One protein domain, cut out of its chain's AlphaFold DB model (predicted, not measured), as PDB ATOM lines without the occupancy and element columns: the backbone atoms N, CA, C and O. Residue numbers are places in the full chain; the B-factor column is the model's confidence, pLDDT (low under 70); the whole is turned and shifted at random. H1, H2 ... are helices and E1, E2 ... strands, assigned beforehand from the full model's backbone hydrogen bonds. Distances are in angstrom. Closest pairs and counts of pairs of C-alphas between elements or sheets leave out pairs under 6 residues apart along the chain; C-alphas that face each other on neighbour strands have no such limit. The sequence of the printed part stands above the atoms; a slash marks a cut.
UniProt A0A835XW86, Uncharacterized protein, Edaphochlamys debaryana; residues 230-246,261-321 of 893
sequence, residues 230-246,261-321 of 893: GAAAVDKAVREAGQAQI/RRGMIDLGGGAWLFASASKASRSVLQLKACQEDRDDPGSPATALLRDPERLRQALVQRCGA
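Overview. This is residues 230 to 246 and 261 to 321 of the 893 residues of an uncharacterized protein of Edaphochlamys debaryana (UniProt A0A835XW86). A small, strongly twisted sheet of three strands is covered on one face by H1, which runs slantwise over it, and by the shorter H3 at another part of the same face. H4 runs from the corner by H3 back to H1, only grazing the sheet, while the short H2 follows E3 beyond the end of the sheet. The printed part has 78 residues, with four named helices and three named strands in the order H1 E1 E2 E3 H2 H3 H4; the class is mixed, helices and strands. The sheet runs E1 E2 E3, all antiparallel. The whole is compact, with a radius of gyration of the C-alphas of 11.9 A and a rounded outline of 33 by 24 by 24 A.

Along the chain. H1 takes residues 230 to 243, 20.7 A from first to last C-alpha, beginning at C-alpha 230 (98.733, 16.565, 168.956). After the cut come E1, residues 262 to 266, 13.5 A; E2, residues 272 to 277, 16.4 A; and E3, residues 284 to 289, 16.6 A, ending at C-alpha 289 (91.225, 34.898, 157.751). H2 is residues 291 to 295, H3 residues 300 to 306, and H4 residues 308 to 319, 15.3 A, ending at C-alpha 319 (94.855, 17.988, 158.757).

Arrangement. E1, E2 and E3 form a meander, each strand the antiparallel neighbour of the one before. E1 and E2 are a hairpin at 143 degrees, with N 265 and O 273 2.8 A apart, within hydrogen-bond range. E2 and E3 are a hairpin at 148 degrees, with N 274 and O 288 2.7 A apart, also within that range. H1 and H3 lie on the same face of the sheet, making two layers, helices on one face of a sheet. H1 is at a height of 7.7 A over the sheet; its closest C-alphas to E1 are those of Gly 242 and Gly 263, 4.2 A. H3 is at a height of 8.3 A over the sheet; its closest C-alphas to E2 are those of Trp 272 and Ala 301, 5.8 A. H4 touches H1 about perpendicular, at 82 degrees, with its residues 318 to 319 alone; the closest C-alphas are those of Ala 237 and Cys 319, 5.8 A. H3 and H4 only just touch, only at the corner, with 3 pairs of C-alphas within 8 A, the closest those of Leu 304 and Leu 311, 5.7 A. H2 and H3 touch only at the corner, the closest C-alphas being those of Asp 293 and Ala 301, 6.2 A. H1 and H2 are apart. In H1, H2, H3 and H4 every O i to N i+4 pair is within hydrogen-bond range.

Size, cuts and confidence. The two C-alphas farthest apart are those of Ala 232 and Gly 298, 33.3 A. Residues 247 to 260 are not printed, and C-alphas 246 and 261 are 16.3 A apart across this cut. Of the links that are printed whole, none is long. The mean pLDDT of the printed part is 90.2, and residues 245 to 246 are under 70.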
ATOM      1  N   GLY A 230      97.961  15.666 168.099       94.19
ATOM      2  CA  GLY A 230      98.733  16.565 168.956       94.19
ATOM      3  C   GLY A 230      99.683  17.487 168.183       94.19
ATOM      4  O   GLY A 230      99.381  17.949 167.083       94.19
ATOM      5  N   ALA A 231     100.855  17.752 168.770       93.12
ATOM      6  CA  ALA A 231     101.840  18.682 168.213       93.12
ATOM      7  C   ALA A 231     102.324  18.296 166.806       93.12
ATOM      8  O   ALA A 231     102.430  19.158 165.939       93.12
ATOM      9  N   ALA A 232     102.538  17.003 166.541       93.06
ATOM     10  CA  ALA A 232     103.010  16.534 165.240       93.06
ATOM     11  C   ALA A 232     102.010  16.826 164.104       93.06
ATOM     12  O   ALA A 232     102.425  17.148 162.988       93.06
ATOM     13  N   ALA A 233     100.703  16.763 164.385       93.81
ATOM     14  CA  ALA A 233      99.662  17.121 163.420       93.81
ATOM     15  C   ALA A 233      99.617  18.636 163.155       93.81
ATOM     16  O   ALA A 233      99.498  19.051 162.002       93.81
ATOM     17  N   VAL A 234      99.787  19.463 164.195       95.50
ATOM     18  CA  VAL A 234      99.865  20.929 164.058       95.50
ATOM     19  C   VAL A 234     101.112  21.334 163.264       95.50
ATOM     20  O   VAL A 234     101.002  22.084 162.296       95.50
ATOM     21  N   ASP A 235     102.279  20.777 163.591       92.62
ATOM     22  CA  ASP A 235     103.539  21.042 162.881       92.62
ATOM     23  C   ASP A 235     103.517  20.530 161.429       92.62
ATOM     24  O   ASP A 235     104.205  21.076 160.564       92.62
ATOM     25  N   LYS A 236     102.742  19.480 161.123       93.69
ATOM     26  CA  LYS A 236     102.479  19.052 159.739       93.69
ATOM     27  C   LYS A 236     101.615  20.086 159.006       93.69
ATOM     28  O   LYS A 236     102.050  20.597 157.977       93.69
ATOM     29  N   ALA A 237     100.457  20.447 159.562       93.62
ATOM     30  CA  ALA A 237      99.527  21.400 158.949       93.62
ATOM     31  C   ALA A 237     100.170  22.777 158.690       93.62
ATOM     32  O   ALA A 237      99.969  23.375 157.633       93.62
ATOM     33  N   VAL A 238     100.995  23.266 159.622       94.12
ATOM     34  CA  VAL A 238     101.722  24.537 159.475       94.12
ATOM     35  C   VAL A 238     102.828  24.449 158.413       94.12
ATOM     36  O   VAL A 238     103.006  25.402 157.653       94.12
ATOM     37  N   ARG A 239     103.540  23.317 158.296       91.31
ATOM     38  CA  ARG A 239     104.541  23.113 157.228       91.31
ATOM     39  C   ARG A 239     103.905  23.042 155.844       91.31
ATOM     40  O   ARG A 239     104.410  23.683 154.927       91.31
ATOM     41  N   GLU A 240     102.789  22.333 155.694       89.88
ATOM     42  CA  GLU A 240     102.029  22.279 154.436       89.88
ATOM     43  C   GLU A 240     101.508  23.672 154.042       89.88
ATOM     44  O   GLU A 240     101.663  24.095 152.895       89.88
ATOM     45  N   ALA A 241     101.002  24.440 155.013       89.56
ATOM     46  CA  ALA A 241     100.609  25.837 154.822       89.56
ATOM     47  C   ALA A 241     101.789  26.766 154.452       89.56
ATOM     48  O   ALA A 241     101.593  27.820 153.847       89.56
ATOM     49  N   GLY A 242     103.023  26.409 154.818       83.50
ATOM     50  CA  GLY A 242     104.240  27.127 154.421       83.50
ATOM     51  C   GLY A 242     104.765  26.759 153.026       83.50
ATOM     52  O   GLY A 242     105.562  27.508 152.464       83.50
ATOM     53  N   GLN A 243     104.335  25.621 152.468       81.88
ATOM     54  CA  GLN A 243     104.764  25.118 151.154       81.88
ATOM     55  C   GLN A 243     103.788  25.455 150.018       81.88
ATOM     56  O   GLN A 243     104.184  25.433 148.851       81.88
ATOM     57  N   ALA A 244     102.533  25.780 150.335       72.25
ATOM     58  CA  ALA A 244     101.543  26.193 149.346       72.25
ATOM     59  C   ALA A 244     102.021  27.434 148.564       72.25
ATOM     60  O   ALA A 244     102.340  28.473 149.147       72.25
ATOM     61  N   GLN A 245     102.055  27.342 147.230       63.47
ATOM     62  CA  GLN A 245     102.367  28.492 146.382       63.47
ATOM     63  C   GLN A 245     101.264  29.548 146.520       63.47
ATOM     64  O   GLN A 245     100.145  29.369 146.040       63.47
ATOM     65  N   ILE A 246     101.602  30.659 147.177       60.69
ATOM     66  CA  ILE A 246     100.739  31.837 147.298       60.69
ATOM     67  C   ILE A 246     100.356  32.319 145.889       60.69
ATOM     68  O   ILE A 246     101.211  32.389 145.000       60.69
ATOM     69  N   ARG A 261     106.801  28.725 161.679       73.69
ATOM     70  CA  ARG A 261     105.607  28.497 162.529       73.69
ATOM     71  C   ARG A 261     104.289  29.094 162.014       73.69
ATOM     72  O   ARG A 261     103.291  29.068 162.738       73.69
ATOM     73  N   ARG A 262     104.268  29.654 160.800       88.06
ATOM     74  CA  ARG A 262     103.085  30.282 160.181       88.06
ATOM     75  C   ARG A 262     103.068  30.028 158.668       88.06
ATOM     76  O   ARG A 262     104.124  30.081 158.044       88.06
ATOM     77  N   GLY A 263     101.887  29.826 158.090       89.88
ATOM     78  CA  GLY A 263     101.675  29.654 156.646       89.88
ATOM     79  C   GLY A 263     100.234  29.972 156.227       89.88
ATOM     80  O   GLY A 263      99.424  30.342 157.076       89.88
ATOM     81  N   MET A 264      99.897  29.825 154.945       93.19
ATOM     82  CA  MET A 264      98.520  29.929 154.434       93.19
ATOM     83  C   MET A 264      98.005  28.553 154.002       93.19
ATOM     84  O   MET A 264      98.614  27.896 153.161       93.19
ATOM     85  N   ILE A 265      96.875  28.123 154.559       94.31
ATOM     86  CA  ILE A 265      96.223  26.857 154.222       94.31
ATOM     87  C   ILE A 265      94.971  27.115 153.378       94.31
ATOM     88  O   ILE A 265      94.133  27.942 153.733       94.31
ATOM     89  N   ASP A 266      94.854  26.400 152.259       93.94
ATOM     90  CA  ASP A 266      93.626  26.319 151.466       93.94
ATOM     91  C   ASP A 266      92.759  25.182 152.014       93.94
ATOM     92  O   ASP A 266      93.187  24.022 152.049       93.94
ATOM     93  N   LEU A 267      91.546  25.518 152.448       93.81
ATOM     94  CA  LEU A 267      90.553  24.563 152.946       93.81
ATOM     95  C   LEU A 267      89.490  24.206 151.888       93.81
ATOM     96  O   LEU A 267      88.498  23.551 152.202       93.81
ATOM     97  N   GLY A 268      89.718  24.586 150.628       89.81
ATOM     98  CA  GLY A 268      88.846  24.299 149.493       89.81
ATOM     99  C   GLY A 268      87.845  25.420 149.209       89.81
ATOM    100  O   GLY A 268      87.581  26.293 150.032       89.81
ATOM    101  N   GLY A 269      87.290  25.424 147.992       88.94
ATOM    102  CA  GLY A 269      86.327  26.445 147.556       88.94
ATOM    103  C   GLY A 269      86.888  27.874 147.498       88.94
ATOM    104  O   GLY A 269      86.111  28.822 147.467       88.94
ATOM    105  N   GLY A 270      88.217  28.039 147.510       90.88
ATOM    106  CA  GLY A 270      88.884  29.341 147.571       90.88
ATOM    107  C   GLY A 270      89.016  29.927 148.982       90.88
ATOM    108  O   GLY A 270      89.389  31.091 149.103       90.88
ATOM    109  N   ALA A 271      88.718  29.161 150.037       91.88
ATOM    110  CA  ALA A 271      88.826  29.604 151.425       91.88
ATOM    111  C   ALA A 271      90.266  29.464 151.953       91.88
ATOM    112  O   ALA A 271      90.668  28.403 152.438       91.88
ATOM    113  N   TRP A 272      91.033  30.556 151.887       93.94
ATOM    114  CA  TRP A 272      92.398  30.623 152.411       93.94
ATOM    115  C   TRP A 272      92.424  31.191 153.833       93.94
ATOM    116  O   TRP A 272      91.879  32.259 154.102       93.94
ATOM    117  N   LEU A 273      93.101  30.503 154.755       95.19
ATOM    118  CA  LEU A 273      93.303  30.962 156.134       95.19
ATOM    119  C   LEU A 273      94.797  30.944 156.483       95.19
ATOM    120  O   LEU A 273      95.517  30.012 156.136       95.19
ATOM    121  N   PHE A 274      95.278  31.938 157.225       94.88
ATOM    122  CA  PHE A 274      96.579  31.869 157.885       94.88
ATOM    123  C   PHE A 274      96.534  30.832 159.007       94.88
ATOM    124  O   PHE A 274      95.764  30.978 159.954       94.88
ATOM    125  N   ALA A 275      97.380  29.814 158.918       95.50
ATOM    126  CA  ALA A 275      97.539  28.766 159.914       95.50
ATOM    127  C   ALA A 275      98.837  28.977 160.710       95.50
ATOM    128  O   ALA A 275      99.902  29.212 160.135       95.50
ATOM    129  N   SER A 276      98.765  28.873 162.036       95.56
ATOM    130  CA  SER A 276      99.930  28.939 162.927       95.56
ATOM    131  C   SER A 276      99.744  28.065 164.163       95.56
ATOM    132  O   SER A 276      98.631  27.943 164.672       95.56
ATOM    133  N   ALA A 277     100.828  27.500 164.691       94.31
ATOM    134  CA  ALA A 277     100.786  26.793 165.971       94.31
ATOM    135  C   ALA A 277     100.494  27.779 167.118       94.31
ATOM    136  O   ALA A 277     101.118  28.842 167.200       94.31
ATOM    137  N   SER A 278      99.561  27.440 168.011       91.56
ATOM    138  CA  SER A 278      99.245  28.282 169.169       91.56
ATOM    139  C   SER A 278     100.440  28.380 170.122       91.56
ATOM    140  O   SER A 278     101.064  27.380 170.476       91.56
ATOM    141  N   LYS A 279     100.732  29.596 170.602       87.88
ATOM    142  CA  LYS A 279     101.767  29.818 171.627       87.88
ATOM    143  C   LYS A 279     101.417  29.168 172.972       87.88
ATOM    144  O   LYS A 279     102.326  28.838 173.724       87.88
ATOM    145  N   ALA A 280     100.125  28.994 173.267       85.00
ATOM    146  CA  ALA A 280      99.638  28.485 174.551       85.00
ATOM    147  C   ALA A 280      99.525  26.950 174.608       85.00
ATOM    148  O   ALA A 280      99.583  26.376 175.690       85.00
ATOM    149  N   SER A 281      99.373  26.272 173.465       91.44
ATOM    150  CA  SER A 281      99.427  24.808 173.388       91.44
ATOM    151  C   SER A 281      99.898  24.351 172.015       91.44
ATOM    152  O   SER A 281      99.337  24.752 170.995       91.44
ATOM    153  N   ARG A 282     100.861  23.425 171.990       89.56
ATOM    154  CA  ARG A 282     101.333  22.812 170.742       89.56
ATOM    155  C   ARG A 282     100.287  21.898 170.084       89.56
ATOM    156  O   ARG A 282     100.424  21.631 168.901       89.56
ATOM    157  N   SER A 283      99.239  21.450 170.793       93.94
ATOM    158  CA  SER A 283      98.138  20.648 170.211       93.94
ATOM    159  C   SER A 283      97.103  21.471 169.430       93.94
ATOM    160  O   SER A 283      96.222  20.891 168.791       93.94
ATOM    161  N   VAL A 284      97.188  22.808 169.474       95.25
ATOM    162  CA  VAL A 284      96.162  23.710 168.936       95.25
ATOM    163  C   VAL A 284      96.675  24.480 167.720       95.25
ATOM    164  O   VAL A 284      97.611  25.279 167.809       95.25
ATOM    165  N   LEU A 285      95.995  24.291 166.591       96.69
ATOM    166  CA  LEU A 285      96.152  25.069 165.369       96.69
ATOM    167  C   LEU A 285      95.290  26.338 165.450       96.69
ATOM    168  O   LEU A 285      94.071  26.265 165.617       96.69
ATOM    169  N   GLN A 286      95.916  27.503 165.325       96.56
ATOM    170  CA  GLN A 286      95.243  28.794 165.206       96.56
ATOM    171  C   GLN A 286      95.072  29.138 163.722       96.56
ATOM    172  O   GLN A 286      96.045  29.142 162.969       96.56
ATOM    173  N   LEU A 287      93.839  29.437 163.320       96.44
ATOM    174  CA  LEU A 287      93.440  29.789 161.958       96.44
ATOM    175  C   LEU A 287      92.942  31.236 161.936       96.44
ATOM    176  O   LEU A 287      92.109  31.594 162.771       96.44
ATOM    177  N   LYS A 288      93.413  32.055 160.992       95.31
ATOM    178  CA  LYS A 288      93.016  33.460 160.834       95.31
ATOM    179  C   LYS A 288      92.710  33.807 159.372       95.31
ATOM    180  O   LYS A 288      93.578  33.649 158.524       95.31
ATOM    181  N   ALA A 289      91.524  34.322 159.065       92.94
ATOM    182  CA  ALA A 289      91.225  34.898 157.751       92.94
ATOM    183  C   ALA A 289      92.119  36.120 157.476       92.94
ATOM    184  O   ALA A 289      92.521  36.829 158.411       92.94
ATOM    185  N   CYS A 290      92.458  36.359 156.205       88.06
ATOM    186  CA  CYS A 290      93.200  37.564 155.844       88.06
ATOM    187  C   CYS A 290      92.325  38.817 156.063       88.06
ATOM    188  O   CYS A 290      91.126  38.712 156.317       88.06
ATOM    189  N   GLN A 291      92.929  40.007 156.054       82.50
ATOM    190  CA  GLN A 291      92.188  41.236 156.358       82.50
ATOM    191  C   GLN A 291      91.120  41.530 155.291       82.50
ATOM    192  O   GLN A 291      89.972  41.769 155.640       82.50
ATOM    193  N   GLU A 292      91.467  41.370 154.014       82.94
ATOM    194  CA  GLU A 292      90.547  41.514 152.879       82.94
ATOM    195  C   GLU A 292      89.354  40.535 152.985       82.94
ATOM    196  O   GLU A 292      88.200  40.949 152.917       82.94
ATOM    197  N   ASP A 293      89.613  39.252 153.280       84.62
ATOM    198  CA  ASP A 293      88.568  38.236 153.504       84.62
ATOM    199  C   ASP A 293      87.714  38.489 154.759       84.62
ATOM    200  O   ASP A 293      86.565  38.043 154.821       84.62
ATOM    201  N   ARG A 294      88.267  39.132 155.797       79.75
ATOM    202  CA  ARG A 294      87.512  39.532 156.999       79.75
ATOM    203  C   ARG A 294      86.533  40.661 156.699       79.75
ATOM    204  O   ARG A 294      85.444  40.673 157.277       79.75
ATOM    205  N   ASP A 295      86.950  41.599 155.856       79.62
ATOM    206  CA  ASP A 295      86.189  42.804 155.550       79.62
ATOM    207  C   ASP A 295      85.074  42.515 154.520       79.62
ATOM    208  O   ASP A 295      84.005  43.124 154.602       79.62
ATOM    209  N   ASP A 296      85.243  41.510 153.645       82.25
ATOM    210  CA  ASP A 296      84.167  40.964 152.803       82.25
ATOM    211  C   ASP A 296      83.346  39.854 153.519       82.25
ATOM    212  O   ASP A 296      83.808  38.718 153.683       82.25
ATOM    213  N   PRO A 297      82.073  40.109 153.898       76.50
ATOM    214  CA  PRO A 297      81.207  39.112 154.523       76.50
ATOM    215  C   PRO A 297      80.766  37.976 153.584       76.50
ATOM    216  O   PRO A 297      80.132  37.035 154.079       76.50
ATOM    217  N   GLY A 298      81.018  38.080 152.277       86.19
ATOM    218  CA  GLY A 298      80.777  37.061 151.257       86.19
ATOM    219  C   GLY A 298      82.005  36.211 150.912       86.19
ATOM    220  O   GLY A 298      81.849  35.218 150.200       86.19
ATOM    221  N   SER A 299      83.192  36.545 151.433       94.25
ATOM    222  CA  SER A 299      84.431  35.848 151.075       94.25
ATOM    223  C   SER A 299      84.360  34.346 151.403       94.25
ATOM    224  O   SER A 299      83.757  33.961 152.415       94.25
ATOM    225  N   PRO A 300      84.998  33.458 150.615       93.31
ATOM    226  CA  PRO A 300      84.971  32.020 150.886       93.31
ATOM    227  C   PRO A 300      85.525  31.658 152.270       93.31
ATOM    228  O   PRO A 300      85.002  30.759 152.931       93.31
ATOM    229  N   ALA A 301      86.542  32.385 152.742       93.06
ATOM    230  CA  ALA A 301      87.119  32.211 154.072       93.06
ATOM    231  C   ALA A 301      86.139  32.614 155.189       93.06
ATOM    232  O   ALA A 301      85.942  31.845 156.135       93.06
ATOM    233  N   THR A 302      85.461  33.762 155.074       89.75
ATOM    234  CA  THR A 302      84.443  34.173 156.058       89.75
ATOM    235  C   THR A 302      83.182  33.306 155.979       89.75
ATOM    236  O   THR A 302      82.590  33.001 157.016       89.75
ATOM    237  N   ALA A 303      82.793  32.823 154.796       91.19
ATOM    238  CA  ALA A 303      81.710  31.857 154.635       91.19
ATOM    239  C   ALA A 303      82.042  30.513 155.307       91.19
ATOM    240  O   ALA A 303      81.209  29.980 156.040       91.19
ATOM    241  N   LEU A 304      83.267  30.003 155.140       93.69
ATOM    242  CA  LEU A 304      83.712  28.767 155.792       93.69
ATOM    243  C   LEU A 304      83.800  28.931 157.318       93.69
ATOM    244  O   LEU A 304      83.342  28.062 158.052       93.69
ATOM    245  N   LEU A 305      84.297  30.067 157.819       92.44
ATOM    246  CA  LEU A 305      84.321  30.365 159.259       92.44
ATOM    247  C   LEU A 305      82.920  30.551 159.882       92.44
ATOM    248  O   LEU A 305      82.793  30.499 161.105       92.44
ATOM    249  N   ARG A 306      81.864  30.763 159.083       87.31
ATOM    250  CA  ARG A 306      80.465  30.797 159.559       87.31
ATOM    251  C   ARG A 306      79.834  29.414 159.711       87.31
ATOM    252  O   ARG A 306      78.837  29.307 160.423       87.31
ATOM    253  N   ASP A 307      80.390  28.392 159.067       91.06
ATOM    254  CA  ASP A 307      79.884  27.020 159.084       91.06
ATOM    255  C   ASP A 307      80.888  26.107 159.814       91.06
ATOM    256  O   ASP A 307      81.834  25.599 159.203       91.06
ATOM    257  N   PRO A 308      80.738  25.913 161.138       89.81
ATOM    258  CA  PRO A 308      81.718  25.180 161.929       89.81
ATOM    259  C   PRO A 308      81.795  23.697 161.556       89.81
ATOM    260  O   PRO A 308      82.861  23.111 161.717       89.81
ATOM    261  N   GLU A 309      80.724  23.089 161.037       92.94
ATOM    262  CA  GLU A 309      80.763  21.687 160.611       92.94
ATOM    263  C   GLU A 309      81.446  21.541 159.249       92.94
ATOM    264  O   GLU A 309      82.294  20.661 159.091       92.94
ATOM    265  N   ARG A 310      81.214  22.455 158.300       94.19
ATOM    266  CA  ARG A 310      81.976  22.479 157.040       94.19
ATOM    267  C   ARG A 310      83.456  22.810 157.261       94.19
ATOM    268  O   ARG A 310      84.317  22.174 156.655       94.19
ATOM    269  N   LEU A 311      83.771  23.737 158.171       95.56
ATOM    270  CA  LEU A 311      85.147  24.022 158.598       95.56
ATOM    271  C   LEU A 311      85.798  22.791 159.246       95.56
ATOM    272  O   LEU A 311      86.939  22.459 158.929       95.56
ATOM    273  N   ARG A 312      85.070  22.083 160.119       95.75
ATOM    274  CA  ARG A 312      85.532  20.835 160.738       95.75
ATOM    275  C   ARG A 312      85.793  19.754 159.696       95.75
ATOM    276  O   ARG A 312      86.849  19.136 159.750       95.75
ATOM    277  N   GLN A 313      84.887  19.548 158.743       96.56
ATOM    278  CA  GLN A 313      85.058  18.577 157.656       96.56
ATOM    279  C   GLN A 313      86.289  18.902 156.802       96.56
ATOM    280  O   GLN A 313      87.111  18.015 156.572       96.56
ATOM    281  N   ALA A 314      86.473  20.166 156.409       95.62
ATOM    282  CA  ALA A 314      87.646  20.598 155.650       95.62
ATOM    283  C   ALA A 314      88.958  20.386 156.433       95.62
ATOM    284  O   ALA A 314      89.937  19.881 155.884       95.62
ATOM    285  N   LEU A 315      88.973  20.694 157.735       95.88
ATOM    286  CA  LEU A 315      90.127  20.433 158.603       95.88
ATOM    287  C   LEU A 315      90.378  18.936 158.826       95.88
ATOM    288  O   LEU A 315      91.535  18.530 158.856       95.88
ATOM    289  N   VAL A 316      89.338  18.104 158.922       96.00
ATOM    290  CA  VAL A 316      89.489  16.643 159.028       96.00
ATOM    291  C   VAL A 316      90.082  16.056 157.749       96.00
ATOM    292  O   VAL A 316      91.002  15.244 157.828       96.00
ATOM    293  N   GLN A 317      89.618  16.507 156.579       95.44
ATOM    294  CA  GLN A 317      90.146  16.087 155.276       95.44
ATOM    295  C   GLN A 317      91.602  16.526 155.055       95.44
ATOM    296  O   GLN A 317      92.385  15.773 154.482       95.44
ATOM    297  N   ARG A 318      91.973  17.736 155.500       93.44
ATOM    298  CA  ARG A 318      93.299  18.332 155.249       93.44
ATOM    299  C   ARG A 318      94.339  17.987 156.323       93.44
ATOM    300  O   ARG A 318      95.485  17.702 155.998       93.44
ATOM    301  N   CYS A 319      93.952  18.021 157.598       93.88
ATOM    302  CA  CYS A 319      94.855  17.988 158.757       93.88
ATOM    303  C   CYS A 319      94.643  16.776 159.688       93.88
ATOM    304  O   CYS A 319      95.412  16.599 160.635       93.88
ATOM    305  N   GLY A 320      93.636  15.935 159.429       93.88
ATOM    306  CA  GLY A 320      93.275  14.793 160.273       93.88
ATOM    307  C   GLY A 320      92.280  15.138 161.389       93.88
ATOM    308  O   GLY A 320      91.810  16.267 161.511       93.88
ATOM    309  N   ALA A 321      91.917  14.139 162.198       95.19
ATOM    310  CA  ALA A 321      90.802  14.229 163.145       95.19
ATOM    311  C   ALA A 321      90.892  15.435 164.110       95.19
ATOM    312  O   ALA A 321      91.882  15.610 164.822       95.19
TER     313      ALA A 321